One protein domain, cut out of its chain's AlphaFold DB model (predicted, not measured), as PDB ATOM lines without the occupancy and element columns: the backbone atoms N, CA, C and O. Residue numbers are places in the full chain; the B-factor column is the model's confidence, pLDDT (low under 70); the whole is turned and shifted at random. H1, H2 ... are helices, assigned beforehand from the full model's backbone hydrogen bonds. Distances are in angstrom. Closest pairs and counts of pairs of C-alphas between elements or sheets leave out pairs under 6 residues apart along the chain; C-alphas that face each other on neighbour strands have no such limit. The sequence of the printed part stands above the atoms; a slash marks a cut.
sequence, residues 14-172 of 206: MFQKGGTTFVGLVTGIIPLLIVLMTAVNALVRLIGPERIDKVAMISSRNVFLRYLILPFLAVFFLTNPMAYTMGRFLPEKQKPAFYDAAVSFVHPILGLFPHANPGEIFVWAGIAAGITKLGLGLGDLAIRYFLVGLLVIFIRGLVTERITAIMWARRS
ATOM      1  N   MET A  14      33.535  44.447  27.673       93.88
ATOM      2  CA  MET A  14      32.525  43.742  28.468       93.88
ATOM      3  C   MET A  14      31.133  43.867  27.835       93.88
ATOM      4  O   MET A  14      30.462  42.851  27.651       93.88
ATOM      5  N   PHE A  15      30.717  45.077  27.444       93.50
ATOM      6  CA  PHE A  15      29.423  45.296  26.785       93.50
ATOM      7  C   PHE A  15      29.345  44.616  25.419       93.50
ATOM      8  O   PHE A  15      28.318  44.022  25.100       93.50
ATOM      9  N   GLN A  16      30.428  44.625  24.639       93.44
ATOM     10  CA  GLN A  16      30.494  43.900  23.368       93.44
ATOM     11  C   GLN A  16      30.299  42.394  23.573       93.44
ATOM     12  O   GLN A  16      29.461  41.794  22.903       93.44
ATOM     13  N   LYS A  17      30.989  41.781  24.546       92.12
ATOM     14  CA  LYS A  17      30.778  40.363  24.893       92.12
ATOM     15  C   LYS A  17      29.353  40.084  25.372       92.12
ATOM     16  O   LYS A  17      28.779  39.057  25.000       92.12
ATOM     17  N   GLY A  18      28.779  40.986  26.169       86.06
ATOM     18  CA  GLY A  18      27.380  40.916  26.593       86.06
ATOM     19  C   GLY A  18      26.419  40.939  25.401       86.06
ATOM     20  O   GLY A  18      25.541  40.084  25.309       86.06
ATOM     21  N   GLY A  19      26.645  41.840  24.443       89.50
ATOM     22  CA  GLY A  19      25.887  41.936  23.195       89.50
ATOM     23  C   GLY A  19      25.970  40.662  22.355       89.50
ATOM     24  O   GLY A  19      24.937  40.116  21.974       89.50
ATOM     25  N   THR A  20      27.173  40.123  22.138       89.81
ATOM     26  CA  THR A  20      27.360  38.854  21.413       89.81
ATOM     27  C   THR A  20      26.638  37.696  22.101       89.81
ATOM     28  O   THR A  20      26.012  36.874  21.435       89.81
ATOM     29  N   THR A  21      26.672  37.648  23.436       83.25
ATOM     30  CA  THR A  21      25.947  36.635  24.220       83.25
ATOM     31  C   THR A  21      24.438  36.776  24.043       83.25
ATOM     32  O   THR A  21      23.760  35.785  23.784       83.25
ATOM     33  N   PHE A  22      23.904  37.999  24.126       83.06
ATOM     34  CA  PHE A  22      22.480  38.263  23.929       83.06
ATOM     35  C   PHE A  22      22.015  37.852  22.531       83.06
ATOM     36  O   PHE A  22      21.037  37.119  22.409       83.06
ATOM     37  N   VAL A  23      22.753  38.241  21.485       91.50
ATOM     38  CA  VAL A  23      22.462  37.818  20.107       91.50
ATOM     39  C   VAL A  23      22.463  36.295  20.003       91.50
ATOM     40  O   VAL A  23      21.537  35.740  19.422       91.50
ATOM     41  N   GLY A  24      23.431  35.614  20.626       85.94
ATOM     42  CA  GLY A  24      23.474  34.151  20.678       85.94
ATOM     43  C   GLY A  24      22.262  33.517  21.371       85.94
ATOM     44  O   GLY A  24      21.802  32.459  20.951       85.94
ATOM     45  N   LEU A  25      21.689  34.157  22.395       83.31
ATOM     46  CA  LEU A  25      20.435  33.704  23.006       83.31
ATOM     47  C   LEU A  25      19.246  33.908  22.054       83.31
ATOM     48  O   LEU A  25      18.447  32.983  21.893       83.31
ATOM     49  N   VAL A  26      19.156  35.078  21.406       84.94
ATOM     50  CA  VAL A  26      18.082  35.436  20.455       84.94
ATOM     51  C   VAL A  26      18.078  34.538  19.221       84.94
ATOM     52  O   VAL A  26      17.007  34.154  18.761       84.94
ATOM     53  N   THR A  27      19.243  34.178  18.686       88.19
ATOM     54  CA  THR A  27      19.354  33.282  17.523       88.19
ATOM     55  C   THR A  27      19.427  31.804  17.904       88.19
ATOM     56  O   THR A  27      19.212  30.948  17.051       88.19
ATOM     57  N   GLY A  28      19.717  31.500  19.170       84.94
ATOM     58  CA  GLY A  28      19.855  30.147  19.694       84.94
ATOM     59  C   GLY A  28      18.589  29.642  20.378       84.94
ATOM     60  O   GLY A  28      17.661  29.158  19.736       84.94
ATOM     61  N   ILE A  29      18.571  29.685  21.712       81.62
ATOM     62  CA  ILE A  29      17.550  28.991  22.508       81.62
ATOM     63  C   ILE A  29      16.191  29.705  22.505       81.62
ATOM     64  O   ILE A  29      15.170  29.031  22.589       81.62
ATOM     65  N   ILE A  30      16.139  31.039  22.381       84.56
ATOM     66  CA  ILE A  30      14.885  31.802  22.531       84.56
ATOM     67  C   ILE A  30      13.791  31.357  21.537       84.56
ATOM     68  O   ILE A  30      12.677  31.094  21.996       84.56
ATOM     69  N   PRO A  31      14.054  31.190  20.224       88.44
ATOM     70  CA  PRO A  31      13.054  30.685  19.282       88.44
ATOM     71  C   PRO A  31      12.502  29.310  19.677       88.44
ATOM     72  O   PRO A  31      11.290  29.095  19.632       88.44
ATOM     73  N   LEU A  32      13.374  28.404  20.137       85.25
ATOM     74  CA  LEU A  32      12.972  27.090  20.643       85.25
ATOM     75  C   LEU A  32      12.031  27.225  21.849       85.25
ATOM     76  O   LEU A  32      11.021  26.525  21.907       85.25
ATOM     77  N   LEU A  33      12.319  28.141  22.782       84.88
ATOM     78  CA  LEU A  33      11.447  28.391  23.934       84.88
ATOM     79  C   LEU A  33      10.072  28.889  23.506       84.88
ATOM     80  O   LEU A  33       9.079  28.381  24.012       84.88
ATOM     81  N   ILE A  34       9.995  29.830  22.564       86.06
ATOM     82  CA  ILE A  34       8.718  30.386  22.091       86.06
ATOM     83  C   ILE A  34       7.844  29.283  21.481       86.06
ATOM     84  O   ILE A  34       6.659  29.176  21.810       86.06
ATOM     85  N   VAL A  35       8.426  28.428  20.635       89.56
ATOM     86  CA  VAL A  35       7.705  27.302  20.023       89.56
ATOM     87  C   VAL A  35       7.260  26.301  21.089       89.56
ATOM     88  O   VAL A  35       6.098  25.894  21.104       89.56
ATOM     89  N   LEU A  36       8.150  25.941  22.017       85.12
ATOM     90  CA  LEU A  36       7.855  24.987  23.084       85.12
ATOM     91  C   LEU A  36       6.772  25.511  24.038       85.12
ATOM     92  O   LEU A  36       5.832  24.783  24.346       85.12
ATOM     93  N   MET A  37       6.847  26.779  24.448       85.19
ATOM     94  CA  MET A  37       5.822  27.442  25.262       85.19
ATOM     95  C   MET A  37       4.475  27.471  24.543       85.19
ATOM     96  O   MET A  37       3.447  27.201  25.158       85.19
ATOM     97  N   THR A  38       4.469  27.744  23.236       87.06
ATOM     98  CA  THR A  38       3.242  27.725  22.428       87.06
ATOM     99  C   THR A  38       2.626  26.325  22.402       87.06
ATOM    100  O   THR A  38       1.427  26.178  22.639       87.06
ATOM    101  N   ALA A  39       3.440  25.291  22.176       87.56
ATOM    102  CA  ALA A  39       2.991  23.901  22.146       87.56
ATOM    103  C   ALA A  39       2.451  23.428  23.504       87.56
ATOM    104  O   ALA A  39       1.379  22.829  23.570       87.56
ATOM    105  N   VAL A  40       3.156  23.730  24.597       84.25
ATOM    106  CA  VAL A  40       2.731  23.357  25.955       84.25
ATOM    107  C   VAL A  40       1.467  24.111  26.352       84.25
ATOM    108  O   VAL A  40       0.533  23.492  26.853       84.25
ATOM    109  N   ASN A  41       1.361  25.407  26.051       83.31
ATOM    110  CA  ASN A  41       0.141  26.170  26.313       83.31
ATOM    111  C   ASN A  41      -1.064  25.624  25.521       83.31
ATOM    112  O   ASN A  41      -2.168  25.511  26.054       83.31
ATOM    113  N   ALA A  42      -0.855  25.215  24.265       86.69
ATOM    114  CA  ALA A  42      -1.885  24.541  23.478       86.69
ATOM    115  C   ALA A  42      -2.302  23.199  24.107       86.69
ATOM    116  O   ALA A  42      -3.497  22.916  24.208       86.69
ATOM    117  N   LEU A  43      -1.340  22.404  24.586       84.06
ATOM    118  CA  LEU A  43      -1.594  21.141  25.282       84.06
ATOM    119  C   LEU A  43      -2.380  21.351  26.584       84.06
ATOM    120  O   LEU A  43      -3.356  20.645  26.826       84.06
ATOM    121  N   VAL A  44      -2.012  22.341  27.396       79.31
ATOM    122  CA  VAL A  44      -2.735  22.702  28.626       79.31
ATOM    123  C   VAL A  44      -4.181  23.079  28.313       79.31
ATOM    124  O   VAL A  44      -5.105  22.591  28.965       79.31
ATOM    125  N   ARG A  45      -4.393  23.890  27.271       82.69
ATOM    126  CA  ARG A  45      -5.736  24.284  26.831       82.69
ATOM    127  C   ARG A  45      -6.562  23.098  26.327       82.69
ATOM    128  O   ARG A  45      -7.774  23.097  26.511       82.69
ATOM    129  N   LEU A  46      -5.916  22.095  25.731       84.19
ATOM    130  CA  LEU A  46      -6.558  20.862  25.271       84.19
ATOM    131  C   LEU A  46      -6.920  19.922  26.433       84.19
ATOM    132  O   LEU A  46      -7.981  19.305  26.406       84.19
ATOM    133  N   ILE A  47      -6.067  19.824  27.457       80.44
ATOM    134  CA  ILE A  47      -6.333  19.029  28.668       80.44
ATOM    135  C   ILE A  47      -7.539  19.591  29.437       80.44
ATOM    136  O   ILE A  47      -8.345  18.822  29.964       80.44
ATOM    137  N   GLY A  48      -7.674  20.916  29.474       75.19
ATOM    138  CA  GLY A  48      -8.732  21.620  30.192       75.19
ATOM    139  C   GLY A  48      -8.373  21.865  31.668       75.19
ATOM    140  O   GLY A  48      -7.871  20.957  32.347       75.19
ATOM    141  N   PRO A  49      -8.616  23.078  32.198       68.88
ATOM    142  CA  PRO A  49      -8.263  23.441  33.574       68.88
ATOM    143  C   PRO A  49      -8.945  22.549  34.626       68.88
ATOM    144  O   PRO A  49      -8.364  22.256  35.668       68.88
ATOM    145  N   GLU A  50     -10.120  21.993  34.330       74.19
ATOM    146  CA  GLU A  50     -10.877  21.127  35.241       74.19
ATOM    147  C   GLU A  50     -10.159  19.800  35.523       74.19
ATOM    148  O   GLU A  50     -10.346  19.183  36.575       74.19
ATOM    149  N   ARG A  51      -9.341  19.311  34.579       75.94
ATOM    150  CA  ARG A  51      -8.532  18.098  34.777       75.94
ATOM    151  C   ARG A  51      -7.362  18.370  35.711       75.94
ATOM    152  O   ARG A  51      -7.041  17.523  36.541       75.94
ATOM    153  N   ILE A  52      -6.767  19.549  35.589       66.44
ATOM    154  CA  ILE A  52      -5.644  20.001  36.406       66.44
ATOM    155  C   ILE A  52      -6.097  20.160  37.866       66.44
ATOM    156  O   ILE A  52      -5.466  19.613  38.773       66.44
ATOM    157  N   ASP A  53      -7.265  20.766  38.078       70.81
ATOM    158  CA  ASP A  53      -7.881  20.908  39.399       70.81
ATOM    159  C   ASP A  53      -8.165  19.537  40.049       70.81
ATOM    160  O   ASP A  53      -7.899  19.325  41.235       70.81
ATOM    161  N   LYS A  54      -8.629  18.548  39.269       77.06
ATOM    162  CA  LYS A  54      -8.839  17.171  39.759       77.06
ATOM    163  C   LYS A  54      -7.541  16.503  40.211       77.06
ATOM    164  O   LYS A  54      -7.538  15.832  41.245       77.06
ATOM    165  N   VAL A  55      -6.447  16.676  39.467       71.81
ATOM    166  CA  VAL A  55      -5.129  16.139  39.848       71.81
ATOM    167  C   VAL A  55      -4.672  16.749  41.174       71.81
ATOM    168  O   VAL A  55      -4.237  16.016  42.065       71.81
ATOM    169  N   ALA A  56      -4.853  18.059  41.351       70.00
ATOM    170  CA  ALA A  56      -4.517  18.748  42.592       70.00
ATOM    171  C   ALA A  56      -5.333  18.223  43.784       70.00
ATOM    172  O   ALA A  56      -4.767  17.862  44.817       70.00
ATOM    173  N   MET A  57      -6.645  18.052  43.621       72.31
ATOM    174  CA  MET A  57      -7.512  17.514  44.676       72.31
ATOM    175  C   MET A  57      -7.114  16.094  45.104       72.31
ATOM    176  O   MET A  57      -7.075  15.787  46.299       72.31
ATOM    177  N   ILE A  58      -6.768  15.225  44.149       78.69
ATOM    178  CA  ILE A  58      -6.349  13.839  44.422       78.69
ATOM    179  C   ILE A  58      -4.967  13.796  45.083       78.69
ATOM    180  O   ILE A  58      -4.726  12.974  45.970       78.69
ATOM    181  N   SER A  59      -4.068  14.698  44.692       77.75
ATOM    182  CA  SER A  59      -2.688  14.715  45.182       77.75
ATOM    183  C   SER A  59      -2.553  14.998  46.683       77.75
ATOM    184  O   SER A  59      -1.571  14.587  47.298       77.75
ATOM    185  N   SER A  60      -3.577  15.585  47.313       74.00
ATOM    186  CA  SER A  60      -3.641  15.769  48.770       74.00
ATOM    187  C   SER A  60      -3.579  14.451  49.560       74.00
ATOM    188  O   SER A  60      -3.159  14.451  50.717       74.00
ATOM    189  N   ARG A  61      -3.935  13.311  48.952       78.75
ATOM    190  CA  ARG A  61      -4.077  12.021  49.649       78.75
ATOM    191  C   ARG A  61      -2.765  11.272  49.887       78.75
ATOM    192  O   ARG A  61      -2.719  10.426  50.772       78.75
ATOM    193  N   ASN A  62      -1.714  11.547  49.114       88.75
ATOM    194  CA  ASN A  62      -0.459  10.789  49.168       88.75
ATOM    195  C   ASN A  62       0.748  11.728  49.060       88.75
ATOM    196  O   ASN A  62       0.812  12.553  48.153       88.75
ATOM    197  N   VAL A  63       1.727  11.557  49.951       90.38
ATOM    198  CA  VAL A  63       2.969  12.347  50.000       90.38
ATOM    199  C   VAL A  63       3.751  12.334  48.681       90.38
ATOM    200  O   VAL A  63       4.262  13.372  48.272       90.38
ATOM    201  N   PHE A  64       3.786  11.206  47.962       91.00
ATOM    202  CA  PHE A  64       4.431  11.119  46.647       91.00
ATOM    203  C   PHE A  64       3.692  11.954  45.606       91.00
ATOM    204  O   PHE A  64       4.306  12.708  44.853       91.00
ATOM    205  N   LEU A  65       2.360  11.868  45.582       90.19
ATOM    206  CA  LEU A  65       1.586  12.692  44.664       90.19
ATOM    207  C   LEU A  65       1.760  14.175  45.000       90.19
ATOM    208  O   LEU A  65       1.876  14.984  44.090       90.19
ATOM    209  N   ARG A  66       1.821  14.525  46.285       91.12
ATOM    210  CA  ARG A  66       1.869  15.913  46.744       91.12
ATOM    211  C   ARG A  66       3.208  16.610  46.529       91.12
ATOM    212  O   ARG A  66       3.211  17.791  46.200       91.12
ATOM    213  N   TYR A  67       4.322  15.907  46.740       93.81
ATOM    214  CA  TYR A  67       5.657  16.522  46.779       93.81
ATOM    215  C   TYR A  67       6.592  16.089  45.655       93.81
ATOM    216  O   TYR A  67       7.659  16.673  45.506       93.81
ATOM    217  N   LEU A  68       6.194  15.107  44.845       94.19
ATOM    218  CA  LEU A  68       6.953  14.695  43.667       94.19
ATOM    219  C   LEU A  68       6.159  14.949  42.385       94.19
ATOM    220  O   LEU A  68       6.589  15.720  41.531       94.19
ATOM    221  N   ILE A  69       4.973  14.348  42.265       92.50
ATOM    222  CA  ILE A  69       4.197  14.399  41.016       92.50
ATOM    223  C   ILE A  69       3.543  15.765  40.812       92.50
ATOM    224  O   ILE A  69       3.689  16.358  39.747       92.50
ATOM    225  N   LEU A  70       2.837  16.289  41.817       92.19
ATOM    226  CA  LEU A  70       2.132  17.563  41.701       92.19
ATOM    227  C   LEU A  70       3.086  18.728  41.403       92.19
ATOM    228  O   LEU A  70       2.781  19.472  40.475       92.19
ATOM    229  N   PRO A  71       4.233  18.900  42.096       94.88
ATOM    230  CA  PRO A  71       5.160  19.983  41.784       94.88
ATOM    231  C   PRO A  71       5.766  19.830  40.388       94.88
ATOM    232  O   PRO A  71       5.833  20.815  39.659       94.88
ATOM    233  N   PHE A  72       6.129  18.608  39.976       94.88
ATOM    234  CA  PHE A  72       6.606  18.343  38.616       94.88
ATOM    235  C   PHE A  72       5.573  18.770  37.566       94.88
ATOM    236  O   PHE A  72       5.892  19.557  36.678       94.88
ATOM    237  N   LEU A  73       4.326  18.301  37.686       91.12
ATOM    238  CA  LEU A  73       3.260  18.629  36.737       91.12
ATOM    239  C   LEU A  73       2.927  20.123  36.758       91.12
ATOM    240  O   LEU A  73       2.745  20.721  35.701       91.12
ATOM    241  N   ALA A  74       2.869  20.737  37.940       91.19
ATOM    242  CA  ALA A  74       2.596  22.161  38.078       91.19
ATOM    243  C   ALA A  74       3.679  22.998  37.387       91.19
ATOM    244  O   ALA A  74       3.353  23.870  36.590       91.19
ATOM    245  N   VAL A  75       4.957  22.709  37.634       94.75
ATOM    246  CA  VAL A  75       6.077  23.439  37.025       94.75
ATOM    247  C   VAL A  75       6.152  23.195  35.518       94.75
ATOM    248  O   VAL A  75       6.358  24.141  34.764       94.75
ATOM    249  N   PHE A  76       5.940  21.960  35.067       92.44
ATOM    250  CA  PHE A  76       5.992  21.615  33.648       92.44
ATOM    251  C   PHE A  76       4.867  22.282  32.843       92.44
ATOM    252  O   PHE A  76       5.120  22.870  31.800       92.44
ATOM    253  N   PHE A  77       3.623  22.222  33.327       87.06
ATOM    254  CA  PHE A  77       2.472  22.714  32.567       87.06
ATOM    255  C   PHE A  77       2.153  24.184  32.808       87.06
ATOM    256  O   PHE A  77       1.778  24.882  31.870       87.06
ATOM    257  N   LEU A  78       2.252  24.655  34.053       87.00
ATOM    258  CA  LEU A  78       1.866  26.023  34.398       87.00
ATOM    259  C   LEU A  78       3.046  26.986  34.419       87.00
ATOM    260  O   LEU A  78       2.800  28.180  34.382       87.00
ATOM    261  N   THR A  79       4.285  26.492  34.455       91.19
ATOM    262  CA  THR A  79       5.510  27.306  34.513       91.19
ATOM    263  C   THR A  79       5.594  28.204  35.757       91.19
ATOM    264  O   THR A  79       4.639  28.402  36.509       91.19
ATOM    265  N   ASN A  80       6.763  28.772  36.029       92.50
ATOM    266  CA  ASN A  80       6.904  29.832  37.034       92.50
ATOM    267  C   ASN A  80       6.223  31.134  36.535       92.50
ATOM    268  O   ASN A  80       6.371  31.440  35.348       92.50
ATOM    269  N   PRO A  81       5.497  31.922  37.362       91.31
ATOM    270  CA  PRO A  81       5.056  31.680  38.746       91.31
ATOM    271  C   PRO A  81       3.692  30.981  38.873       91.31
ATOM    272  O   PRO A  81       3.222  30.717  39.980       91.31
ATOM    273  N   MET A  82       3.022  30.675  37.764       89.88
ATOM    274  CA  MET A  82       1.659  30.136  37.794       89.88
ATOM    275  C   MET A  82       1.569  28.735  38.417       89.88
ATOM    276  O   MET A  82       0.529  28.394  38.981       89.88
ATOM    277  N   ALA A  83       2.647  27.950  38.425       91.94
ATOM    278  CA  ALA A  83       2.739  26.657  39.106       91.94
ATOM    279  C   ALA A  83       2.313  26.711  40.586       91.94
ATOM    280  O   ALA A  83       1.699  25.768  41.088       91.94
ATOM    281  N   TYR A  84       2.559  27.827  41.280       93.12
ATOM    282  CA  TYR A  84       2.215  27.976  42.699       93.12
ATOM    283  C   TYR A  84       0.706  28.039  42.949       93.12
ATOM    284  O   TYR A  84       0.246  27.683  44.036       93.12
ATOM    285  N   THR A  85      -0.082  28.417  41.938       88.62
ATOM    286  CA  THR A  85      -1.548  28.480  42.048       88.62
ATOM    287  C   THR A  85      -2.167  27.117  42.339       88.62
ATOM    288  O   THR A  85      -3.217  27.050  42.975       88.62
ATOM    289  N   MET A  86      -1.483  26.023  41.987       86.88
ATOM    290  CA  MET A  86      -1.923  24.662  42.293       86.88
ATOM    291  C   MET A  86      -2.026  24.389  43.799       86.88
ATOM    292  O   MET A  86      -2.850  23.587  44.240       86.88
ATOM    293  N   GLY A  87      -1.239  25.105  44.608       86.94
ATOM    294  CA  GLY A  87      -1.272  24.999  46.063       86.94
ATOM    295  C   GLY A  87      -2.619  25.401  46.667       86.94
ATOM    296  O   GLY A  87      -2.930  24.980  47.778       86.94
ATOM    297  N   ARG A  88      -3.467  26.150  45.941       85.75
ATOM    298  CA  ARG A  88      -4.802  26.556  46.421       85.75
ATOM    299  C   ARG A  88      -5.713  25.371  46.754       85.75
ATOM    300  O   ARG A  88      -6.596  25.515  47.591       85.75
ATOM    301  N   PHE A  89      -5.482  24.220  46.122       83.62
ATOM    302  CA  PHE A  89      -6.271  22.998  46.293       83.62
ATOM    303  C   PHE A  89      -5.771  22.086  47.413       83.62
ATOM    304  O   PHE A  89      -6.401  21.072  47.713       83.62
ATOM    305  N   LEU A  90      -4.633  22.418  48.022       86.94
ATOM    306  CA  LEU A  90      -4.078  21.648  49.122       86.94
ATOM    307  C   LEU A  90      -4.591  22.172  50.473       86.94
ATOM    308  O   LEU A  90      -4.810  23.375  50.629       86.94
ATOM    309  N   PRO A  91      -4.732  21.291  51.480       87.06
ATOM    310  CA  PRO A  91      -4.935  21.689  52.868       87.06
ATOM    311  C   PRO A  91      -3.906  22.725  53.333       87.06
ATOM    312  O   PRO A  91      -2.728  22.626  52.993       87.06
ATOM    313  N   GLU A  92      -4.326  23.666  54.180       87.56
ATOM    314  CA  GLU A  92      -3.504  24.813  54.602       87.56
ATOM    315  C   GLU A  92      -2.125  24.409  55.149       87.56
ATOM    316  O   GLU A  92      -1.102  24.955  54.744       87.56
ATOM    317  N   LYS A  93      -2.079  23.360  55.981       87.06
ATOM    318  CA  LYS A  93      -0.838  22.824  56.573       87.06
ATOM    319  C   LYS A  93       0.167  22.291  55.542       87.06
ATOM    320  O   LYS A  93       1.334  22.109  55.865       87.06
ATOM    321  N   GLN A  94      -0.281  22.000  54.323       90.12
ATOM    322  CA  GLN A  94       0.512  21.353  53.277       90.12
ATOM    323  C   GLN A  94       0.968  22.330  52.192       90.12
ATOM    324  O   GLN A  94       1.886  22.006  51.435       90.12
ATOM    325  N   LYS A  95       0.368  23.527  52.125       92.25
ATOM    326  CA  LYS A  95       0.713  24.560  51.142       92.25
ATOM    327  C   LYS A  95       2.178  25.004  51.220       92.25
ATOM    328  O   LYS A  95       2.794  25.064  50.157       92.25
ATOM    329  N   PRO A  96       2.782  25.235  52.409       95.19
ATOM    330  CA  PRO A  96       4.190  25.634  52.486       95.19
ATOM    331  C   PRO A  96       5.135  24.583  51.897       95.19
ATOM    332  O   PRO A  96       6.041  24.912  51.140       95.19
ATOM    333  N   ALA A  97       4.877  23.306  52.186       95.69
ATOM    334  CA  ALA A  97       5.671  22.192  51.679       95.69
ATOM    335  C   ALA A  97       5.531  21.999  50.163       95.69
ATOM    336  O   ALA A  97       6.509  21.701  49.482       95.69
ATOM    337  N   PHE A  98       4.326  22.198  49.618       95.31
ATOM    338  CA  PHE A  98       4.128  22.196  48.170       95.31
ATOM    339  C   PHE A  98       4.855  23.361  47.499       95.31
ATOM    340  O   PHE A  98       5.536  23.149  46.500       95.31
ATOM    341  N   TYR A  99       4.724  24.571  48.050       96.12
ATOM    342  CA  TYR A  99       5.404  25.750  47.524       96.12
ATOM    343  C   TYR A  99       6.918  25.533  47.495       96.12
ATOM    344  O   TYR A  99       7.541  25.749  46.461       96.12
ATOM    345  N   ASP A 100       7.485  25.027  48.592       97.44
ATOM    346  CA  ASP A 100       8.903  24.695  48.704       97.44
ATOM    347  C   ASP A 100       9.357  23.660  47.659       97.44
ATOM    348  O   ASP A 100      10.366  23.852  46.977       97.44
ATOM    349  N   ALA A 101       8.582  22.590  47.469       97.12
ATOM    350  CA  ALA A 101       8.868  21.594  46.440       97.12
ATOM    351  C   ALA A 101       8.781  22.187  45.019       97.12
ATOM    352  O   ALA A 101       9.654  21.933  44.195       97.12
ATOM    353  N   ALA A 102       7.767  23.004  44.723       96.69
ATOM    354  CA  ALA A 102       7.582  23.607  43.404       96.69
ATOM    355  C   ALA A 102       8.683  24.625  43.078       96.69
ATOM    356  O   ALA A 102       9.322  24.508  42.034       96.69
ATOM    357  N   VAL A 103       8.957  25.574  43.982       96.31
ATOM    358  CA  VAL A 103       9.982  26.614  43.775       96.31
ATOM    359  C   VAL A 103      11.380  26.011  43.679       96.31
ATOM    360  O   VAL A 103      12.207  26.497  42.920       96.31
ATOM    361  N   SER A 104      11.646  24.905  44.376       96.38
ATOM    362  CA  SER A 104      12.932  24.204  44.275       96.38
ATOM    363  C   SER A 104      13.111  23.466  42.946       96.38
ATOM    364  O   SER A 104      14.239  23.154  42.568       96.38
ATOM    365  N   PHE A 105      12.023  23.166  42.232       97.62
ATOM    366  CA  PHE A 105      12.062  22.393  40.991       97.62
ATOM    367  C   PHE A 105      12.127  23.248  39.716       97.62
ATOM    368  O   PHE A 105      12.442  22.722  38.646       97.62
ATOM    369  N   VAL A 106      11.899  24.563  39.804       97.12
ATOM    370  CA  VAL A 106      11.869  25.440  38.619       97.12
ATOM    371  C   VAL A 106      13.218  25.558  37.900       97.12
ATOM    372  O   VAL A 106      13.230  25.921  36.728       97.12
ATOM    373  N   HIS A 107      14.343  25.238  38.553       95.88
ATOM    374  CA  HIS A 107      15.681  25.260  37.939       95.88
ATOM    375  C   HIS A 107      16.202  23.884  37.509       95.88
ATOM    376  O   HIS A 107      16.694  23.782  36.384       95.88
ATOM    377  N   PRO A 108      16.092  22.811  38.323       96.19
ATOM    378  CA  PRO A 108      16.564  21.480  37.927       96.19
ATOM    379  C   PRO A 108      15.932  20.946  36.636       96.19
ATOM    380  O   PRO A 108      16.540  20.147  35.929       96.19
ATOM    381  N   ILE A 109      14.724  21.408  36.311       95.69
ATOM    382  CA  ILE A 109      13.990  21.007  35.113       95.69
ATOM    383  C   ILE A 109      14.527  21.654  33.817       95.69
ATOM    384  O   ILE A 109      14.314  21.120  32.726       95.69
ATOM    385  N   LEU A 110      15.245  22.781  33.907       94.31
ATOM    386  CA  LEU A 110      15.536  23.652  32.758       94.31
ATOM    387  C   LEU A 110      16.443  23.034  31.702       94.31
ATOM    388  O   LEU A 110      16.339  23.402  30.535       94.31
ATOM    389  N   GLY A 111      17.298  22.087  32.086       91.25
ATOM    390  CA  GLY A 111      18.158  21.397  31.126       91.25
ATOM    391  C   GLY A 111      17.387  20.538  30.125       91.25
ATOM    392  O   GLY A 111      17.856  20.349  29.006       91.25
ATOM    393  N   LEU A 112      16.203  20.046  30.503       92.50
ATOM    394  CA  LEU A 112      15.340  19.235  29.640       92.50
ATOM    395  C   LEU A 112      14.135  20.026  29.124       92.50
ATOM    396  O   LEU A 112      13.749  19.897  27.965       92.50
ATOM    397  N   PHE A 113      13.545  20.857  29.982       92.75
ATOM    398  CA  PHE A 113      12.298  21.565  29.715       92.75
ATOM    399  C   PHE A 113      12.458  23.056  30.020       92.75
ATOM    400  O   PHE A 113      11.931  23.567  31.010       92.75
ATOM    401  N   PRO A 114      13.176  23.795  29.163       90.62
ATOM    402  CA  PRO A 114      13.525  25.183  29.444       90.62
ATOM    403  C   PRO A 114      12.320  26.144  29.407       90.62
ATOM    404  O   PRO A 114      12.402  27.254  29.922       90.62
ATOM    405  N   HIS A 115      11.174  25.713  28.860       90.75
ATOM    406  CA  HIS A 115       9.909  26.457  28.907       90.75
ATOM    407  C   HIS A 115       9.290  26.543  30.311       90.75
ATOM    408  O   HIS A 115       8.384  27.342  30.514       90.75
ATOM    409  N   ALA A 116       9.733  25.719  31.266       92.81
ATOM    410  CA  ALA A 116       9.151  25.675  32.604       92.81
ATOM    411  C   ALA A 116       9.528  26.895  33.468       92.81
ATOM    412  O   ALA A 116       8.759  27.304  34.340       92.81
ATOM    413  N   ASN A 117      10.692  27.508  33.223       94.69
ATOM    414  CA  ASN A 117      11.092  28.780  33.834       94.69
ATOM    415  C   ASN A 117      11.964  29.602  32.865       94.69
ATOM    416  O   ASN A 117      13.164  29.779  33.090       94.69
ATOM    417  N   PRO A 118      11.384  30.099  31.758       87.50
ATOM    418  CA  PRO A 118      12.145  30.748  30.694       87.50
ATOM    419  C   PRO A 118      12.786  32.058  31.171       87.50
ATOM    420  O   PRO A 118      13.861  32.418  30.701       87.50
ATOM    421  N   GLY A 119      12.166  32.741  32.142       88.50
ATOM    422  CA  GLY A 119      12.694  33.972  32.739       88.50
ATOM    423  C   GLY A 119      13.997  33.772  33.517       88.50
ATOM    424  O   GLY A 119      14.777  34.710  33.645       88.50
ATOM    425  N   GLU A 120      14.273  32.550  33.975       91.69
ATOM    426  CA  GLU A 120      15.485  32.205  34.727       91.69
ATOM    427  C   GLU A 120      16.367  31.194  33.982       91.69
ATOM    428  O   GLU A 120      17.200  30.507  34.577       91.69
ATOM    429  N   ILE A 121      16.238  31.122  32.652       89.00
ATOM    430  CA  ILE A 121      17.023  30.202  31.815       89.00
ATOM    431  C   ILE A 121      18.538  30.396  31.972       89.00
ATOM    432  O   ILE A 121      19.316  29.459  31.790       89.00
ATOM    433  N   PHE A 122      18.969  31.597  32.364       88.19
ATOM    434  CA  PHE A 122      20.371  31.921  32.611       88.19
ATOM    435  C   PHE A 122      21.001  31.068  33.723       88.19
ATOM    436  O   PHE A 122      22.206  30.826  33.677       88.19
ATOM    437  N   VAL A 123      20.210  30.561  34.678       91.62
ATOM    438  CA  VAL A 123      20.696  29.671  35.746       91.62
ATOM    439  C   VAL A 123      21.227  28.364  35.154       91.62
ATOM    440  O   VAL A 123      22.306  27.909  35.522       91.62
ATOM    441  N   TRP A 124      20.514  27.793  34.180       92.12
ATOM    442  CA  TRP A 124      20.992  26.632  33.430       92.12
ATOM    443  C   TRP A 124      22.083  27.016  32.429       92.12
ATOM    444  O   TRP A 124      23.126  26.366  32.381       92.12
ATOM    445  N   ALA A 125      21.872  28.084  31.653       88.50
ATOM    446  CA  ALA A 125      22.787  28.477  30.584       88.50
ATOM    447  C   ALA A 125      24.200  28.790  31.105       88.50
ATOM    448  O   ALA A 125      25.179  28.429  30.455       88.50
ATOM    449  N   GLY A 126      24.324  29.395  32.292       88.12
ATOM    450  CA  GLY A 126      25.618  29.655  32.924       88.12
ATOM    451  C   GLY A 126      26.391  28.373  33.243       88.12
ATOM    452  O   GLY A 126      27.578  28.265  32.932       88.12
ATOM    453  N   ILE A 127      25.711  27.366  33.797       91.62
ATOM    454  CA  ILE A 127      26.309  26.061  34.118       91.62
ATOM    455  C   ILE A 127      26.642  25.305  32.825       91.62
ATOM    456  O   ILE A 127      27.752  24.791  32.669       91.62
ATOM    457  N   ALA A 128      25.714  25.292  31.865       90.19
ATOM    458  CA  ALA A 128      25.890  24.655  30.566       90.19
ATOM    459  C   ALA A 128      27.085  25.240  29.797       90.19
ATOM    460  O   ALA A 128      27.876  24.486  29.231       90.19
ATOM    461  N   ALA A 129      27.284  26.560  29.824       88.19
ATOM    462  CA  ALA A 129      28.439  27.207  29.206       88.19
ATOM    463  C   ALA A 129      29.768  26.730  29.821       88.19
ATOM    464  O   ALA A 129      30.718  26.436  29.093       88.19
ATOM    465  N   GLY A 130      29.827  26.588  31.151       88.75
ATOM    466  CA  GLY A 130      30.996  26.044  31.846       88.75
ATOM    467  C   GLY A 130      31.301  24.597  31.449       88.75
ATOM    468  O   GLY A 130      32.441  24.270  31.127       88.75
ATOM    469  N   ILE A 131      30.276  23.748  31.398       92.38
ATOM    470  CA  ILE A 131      30.396  22.323  31.042       92.38
ATOM    471  C   ILE A 131      30.775  22.142  29.567       92.38
ATOM    472  O   ILE A 131      31.643  21.330  29.248       92.38
ATOM    473  N   THR A 132      30.220  22.972  28.680       88.50
ATOM    474  CA  THR A 132      30.583  23.004  27.254       88.50
ATOM    475  C   THR A 132      32.050  23.378  27.063       88.50
ATOM    476  O   THR A 132      32.749  22.750  26.272       88.50
ATOM    477  N   LYS A 133      32.558  24.358  27.823       91.94
ATOM    478  CA  LYS A 133      33.972  24.761  27.772       91.94
ATOM    479  C   LYS A 133      34.923  23.630  28.183       91.94
ATOM    480  O   LYS A 133      36.048  23.584  27.698       91.94
ATOM    481  N   LEU A 134      34.476  22.728  29.056       93.06
ATOM    482  CA  LEU A 134      35.223  21.532  29.459       93.06
ATOM    483  C   LEU A 134      35.115  20.378  28.446       93.06
ATOM    484  O   LEU A 134      35.735  19.340  28.653       93.06
ATOM    485  N   GLY A 135      34.333  20.531  27.369       90.81
ATOM    486  CA  GLY A 135      34.101  19.480  26.374       90.81
ATOM    487  C   GLY A 135      33.240  18.320  26.884       90.81
ATOM    488  O   GLY A 135      33.276  17.234  26.313       90.81
ATOM    489  N   LEU A 136      32.487  18.525  27.968       92.25
ATOM    490  CA  LEU A 136      31.633  17.505  28.576       92.25
ATOM    491  C   LEU A 136      30.206  17.547  28.003       92.25
ATOM    492  O   LEU A 136      29.719  18.584  27.552       92.25
ATOM    493  N   GLY A 137      29.516  16.404  28.047       88.81
ATOM    494  CA  GLY A 137      28.166  16.255  27.500       88.81
ATOM    495  C   GLY A 137      27.095  16.999  28.304       88.81
ATOM    496  O   GLY A 137      26.898  16.741  29.491       88.81
ATOM    497  N   LEU A 138      26.341  17.879  27.637       90.19
ATOM    498  CA  LEU A 138      25.224  18.608  28.254       90.19
ATOM    499  C   LEU A 138      24.015  17.718  28.576       90.19
ATOM    500  O   LEU A 138      23.308  17.985  29.545       90.19
ATOM    501  N   GLY A 139      23.787  16.661  27.791       89.94
ATOM    502  CA  GLY A 139      22.671  15.731  28.005       89.94
ATOM    503  C   GLY A 139      22.769  15.005  29.347       89.94
ATOM    504  O   GLY A 139      21.817  15.009  30.125       89.94
ATOM    505  N   ASP A 140      23.950  14.471  29.664       90.31
ATOM    506  CA  ASP A 140      24.227  13.809  30.944       90.31
ATOM    507  C   ASP A 140      23.972  14.734  32.133       90.31
ATOM    508  O   ASP A 140      23.374  14.328  33.131       90.31
ATOM    509  N   LEU A 141      24.402  15.993  32.025       93.81
ATOM    510  CA  LEU A 141      24.167  16.994  33.055       93.81
ATOM    511  C   LEU A 141      22.672  17.270  33.234       93.81
ATOM    512  O   LEU A 141      22.196  17.297  34.366       93.81
ATOM    513  N   ALA A 142      21.938  17.449  32.132       94.75
ATOM    514  CA  ALA A 142      20.512  17.760  32.159       94.75
ATOM    515  C   ALA A 142      19.706  16.639  32.826       94.75
ATOM    516  O   ALA A 142      18.867  16.904  33.685       94.75
ATOM    517  N   ILE A 143      20.016  15.381  32.497       95.62
ATOM    518  CA  ILE A 143      19.380  14.206  33.105       95.62
ATOM    519  C   ILE A 143      19.708  14.127  34.601       95.62
ATOM    520  O   ILE A 143      18.808  13.924  35.416       95.62
ATOM    521  N   ARG A 144      20.973  14.327  34.991       95.25
ATOM    522  CA  ARG A 144      21.379  14.309  36.407       95.25
ATOM    523  C   ARG A 144      20.687  15.408  37.205       95.25
ATOM    524  O   ARG A 144      20.175  15.126  38.282       95.25
ATOM    525  N   TYR A 145      20.633  16.629  36.674       95.44
ATOM    526  CA  TYR A 145      19.936  17.750  37.307       95.44
ATOM    527  C   TYR A 145      18.457  17.441  37.492       95.44
ATOM    528  O   TYR A 145      17.937  17.613  38.590       95.44
ATOM    529  N   PHE A 146      17.802  16.910  36.463       97.38
ATOM    530  CA  PHE A 146      16.393  16.546  36.532       97.38
ATOM    531  C   PHE A 146      16.118  15.476  37.598       97.38
ATOM    532  O   PHE A 146      15.260  15.667  38.459       97.38
ATOM    533  N   LEU A 147      16.875  14.373  37.590       97.69
ATOM    534  CA  LEU A 147      16.687  13.261  38.529       97.69
ATOM    535  C   LEU A 147      17.005  13.657  39.976       97.69
ATOM    536  O   LEU A 147      16.235  13.350  40.886       97.69
ATOM    537  N   VAL A 148      18.116  14.368  40.194       97.69
ATOM    538  CA  VAL A 148      18.469  14.889  41.522       97.69
ATOM    539  C   VAL A 148      17.441  15.923  41.969       97.69
ATOM    540  O   VAL A 148      17.037  15.907  43.126       97.69
ATOM    541  N   GLY A 149      16.957  16.772  41.063       97.44
ATOM    542  CA  GLY A 149      15.898  17.738  41.332       97.44
ATOM    543  C   GLY A 149      14.631  17.075  41.859       97.44
ATOM    544  O   GLY A 149      14.133  17.476  42.907       97.44
ATOM    545  N   LEU A 150      14.159  16.020  41.188       97.75
ATOM    546  CA  LEU A 150      13.007  15.223  41.624       97.75
ATOM    547  C   LEU A 150      13.210  14.623  43.026       97.75
ATOM    548  O   LEU A 150      12.315  14.676  43.869       97.75
ATOM    549  N   LEU A 151      14.400  14.088  43.303       97.62
ATOM    550  CA  LEU A 151      14.727  13.555  44.624       97.62
ATOM    551  C   LEU A 151      14.735  14.655  45.699       97.62
ATOM    552  O   LEU A 151      14.147  14.489  46.769       97.62
ATOM    553  N   VAL A 152      15.380  15.787  45.414       97.88
ATOM    554  CA  VAL A 152      15.516  16.912  46.346       97.88
ATOM    555  C   VAL A 152      14.154  17.502  46.684       97.88
ATOM    556  O   VAL A 152      13.883  17.728  47.860       97.88
ATOM    557  N   ILE A 153      13.278  17.716  45.703       97.69
ATOM    558  CA  ILE A 153      11.966  18.337  45.953       97.69
ATOM    559  C   ILE A 153      11.080  17.434  46.806       97.69
ATOM    560  O   ILE A 153      10.341  17.925  47.656       97.69
ATOM    561  N   PHE A 154      11.215  16.116  46.641       97.62
ATOM    562  CA  PHE A 154      10.505  15.153  47.459       97.62
ATOM    563  C   PHE A 154      10.985  15.243  48.910       97.62
ATOM    564  O   PHE A 154      10.175  15.468  49.805       97.62
ATOM    565  N   ILE A 155      12.301  15.174  49.143       97.69
ATOM    566  CA  ILE A 155      12.886  15.309  50.488       97.69
ATOM    567  C   ILE A 155      12.473  16.638  51.130       97.69
ATOM    568  O   ILE A 155      12.016  16.654  52.272       97.69
ATOM    569  N   ARG A 156      12.591  17.743  50.389       97.50
ATOM    570  CA  ARG A 156      12.203  19.079  50.847       97.50
ATOM    571  C   ARG A 156      10.730  19.147  51.224       97.50
ATOM    572  O   ARG A 156      10.424  19.578  52.327       97.50
ATOM    573  N   GLY A 157       9.833  18.629  50.387       96.12
ATOM    574  CA  GLY A 157       8.406  18.575  50.699       96.12
ATOM    575  C   GLY A 157       8.114  17.833  52.009       96.12
ATOM    576  O   GLY A 157       7.373  18.342  52.849       96.12
ATOM    577  N   LEU A 158       8.758  16.683  52.246       96.00
ATOM    578  CA  LEU A 158       8.607  15.938  53.502       96.00
ATOM    579  C   LEU A 158       9.132  16.725  54.709       96.00
ATOM    580  O   LEU A 158       8.456  16.815  55.735       96.00
ATOM    581  N   VAL A 159      10.338  17.283  54.604       96.94
ATOM    582  CA  VAL A 159      10.977  18.029  55.696       96.94
ATOM    583  C   VAL A 159      10.177  19.289  56.021       96.94
ATOM    584  O   VAL A 159       9.876  19.548  57.187       96.94
ATOM    585  N   THR A 160       9.755  20.033  55.005       96.88
ATOM    586  CA  THR A 160       8.992  21.268  55.169       96.88
ATOM    587  C   THR A 160       7.603  21.001  55.740       96.88
ATOM    588  O   THR A 160       7.163  21.757  56.607       96.88
ATOM    589  N   GLU A 161       6.928  19.905  55.376       94.88
ATOM    590  CA  GLU A 161       5.662  19.515  56.023       94.88
ATOM    591  C   GLU A 161       5.869  19.235  57.518       94.88
ATOM    592  O   GLU A 161       5.080  19.688  58.350       94.88
ATOM    593  N   ARG A 162       6.962  18.553  57.888       94.12
ATOM    594  CA  ARG A 162       7.291  18.268  59.295       94.12
ATOM    595  C   ARG A 162       7.576  19.537  60.085       94.12
ATOM    596  O   ARG A 162       7.025  19.703  61.173       94.12
ATOM    597  N   ILE A 163       8.386  20.440  59.539       94.50
ATOM    598  CA  ILE A 163       8.680  21.738  60.161       94.50
ATOM    599  C   ILE A 163       7.383  22.534  60.342       94.50
ATOM    600  O   ILE A 163       7.096  23.013  61.439       94.50
ATOM    601  N   THR A 164       6.555  22.594  59.298       93.38
ATOM    602  CA  THR A 164       5.270  23.302  59.309       93.38
ATOM    603  C   THR A 164       4.328  22.743  60.376       93.38
ATOM    604  O   THR A 164       3.715  23.507  61.118       93.38
ATOM    605  N   ALA A 165       4.251  21.416  60.521       90.94
ATOM    606  CA  ALA A 165       3.434  20.774  61.547       90.94
ATOM    607  C   ALA A 165       3.894  21.127  62.973       90.94
ATOM    608  O   ALA A 165       3.058  21.426  63.826       90.94
ATOM    609  N   ILE A 166       5.210  21.145  63.225       92.12
ATOM    610  CA  ILE A 166       5.782  21.531  64.525       92.12
ATOM    611  C   ILE A 166       5.466  22.996  64.839       92.12
ATOM    612  O   ILE A 166       5.053  23.313  65.955       92.12
ATOM    613  N   MET A 167       5.629  23.893  63.864       91.12
ATOM    614  CA  MET A 167       5.330  25.317  64.037       91.12
ATOM    615  C   MET A 167       3.847  25.555  64.335       91.12
ATOM    616  O   MET A 167       3.523  26.324  65.239       91.12
ATOM    617  N   TRP A 168       2.949  24.852  63.639       89.00
ATOM    618  CA  TRP A 168       1.509  24.959  63.884       89.00
ATOM    619  C   TRP A 168       1.116  24.483  65.281       89.00
ATOM    620  O   TRP A 168       0.319  25.140  65.943       89.00
ATOM    621  N   ALA A 169       1.692  23.366  65.738       88.25
ATOM    622  CA  ALA A 169       1.433  22.834  67.072       88.25
ATOM    623  C   ALA A 169       1.890  23.807  68.174       88.25
ATOM    624  O   ALA A 169       1.179  24.013  69.154       88.25
ATOM    625  N   ARG A 170       3.046  24.458  67.995       87.75
ATOM    626  CA  ARG A 170       3.542  25.480  68.932       87.75
ATOM    627  C   ARG A 170       2.638  26.711  68.973       87.75
ATOM    628  O   ARG A 170       2.378  27.229  70.053       87.75
ATOM    629  N   ARG A 171       2.120  27.140  67.818       82.81
ATOM    630  CA  ARG A 171       1.216  28.291  67.724       82.81
ATOM    631  C   ARG A 171      -0.132  28.042  68.407       82.81
ATOM    632  O   ARG A 171      -0.610  28.909  69.128       82.81
ATOM    633  N   SER A 172      -0.714  26.851  68.250       75.44
ATOM    634  CA  SER A 172      -1.952  26.506  68.964       75.44
ATOM    635  C   SER A 172      -1.774  26.485  70.485       75.44
ATOM    636  O   SER A 172      -2.707  26.814  71.209       75.44
TER     637      SER A 172
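Overview. This is residues 14 to 172 of the 206 residues of the protein "PTS sorbitol transporter subunit IIC" of Thermogemmatispora argillosa (UniProt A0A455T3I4). One long helix, H8, makes the base and the longest axis; H4 and H6 pack on it, H5 packs on these two, and H2 and H3 make an arch on the side away from H8. Residues 14 to 24 of H1 stick out as a free arm, while H7 makes a corner with the first end of H8. The printed part has 159 residues with eight named helices, H1 to H8 in order along it, and no named strand: the class is all helix. It is only just compact, close to loose, with a radius of gyration of the C-alphas of 17.8 A, and it spans 58 by 36 by 29 A.

Arrangement. H1, residues 14 to 27, and H2, residues 29 to 47, meet only through their link, as do H2 and H3, residues 49 to 59. The hub is H4, residues 63 to 78, with a kink of 31 degrees near residue 70. H2 and H4 only just touch, with 3 pairs of C-alphas within 8 A, the closest those of Val 44 and Phe 77 at 6.5 A. H3 and H4 form a helical hairpin, at a shallow tilt of 20 degrees, opposite ways; their closest C-alphas, Ser 59 and Leu 65, are 4.8 A apart. H5, residues 82 to 89, touches H4, closest at the C-alphas of Ala 74 and Ala 83, 4.6 A. H6, residues 92 to 105, touches H8, residues 138 to 172, at a shallow tilt of 22 degrees, opposite ways, with the C-alphas of Ala 101 and Ile 153 closest at 4.5 A. H7, residues 118 to 133, and H8 touch only at the corner, and only just, with 3 pairs of C-alphas within 8 A, the closest those of Ala 128 and Leu 138 at 6.5 A. Each O i to N i+4 pair is within hydrogen-bond range in H1, H2, H3 and H8; the counts are 9 of 12 in H4, 8 of 10 in H6, 8 of 12 in H7 and 0 of 4 in H5, where 5 of 5 O i to N i+3 pairs are.

Along the chain. H1 begins at C-alpha 14 (32.525, 43.742, 28.468). H2 is 26.6 A long and H7 22.8 A. H8, 49.6 A, ends at C-alpha 172 (-1.952, 26.506, 68.964).

Size, cuts and confidence. The C-alphas of Gln 16 and Ser 172, the two farthest apart, are 58.6 A apart. The printed part has no cut. The link from H6 to H7, residues 106 to 117, is long. Residues 49 and 52 have pLDDT under 70.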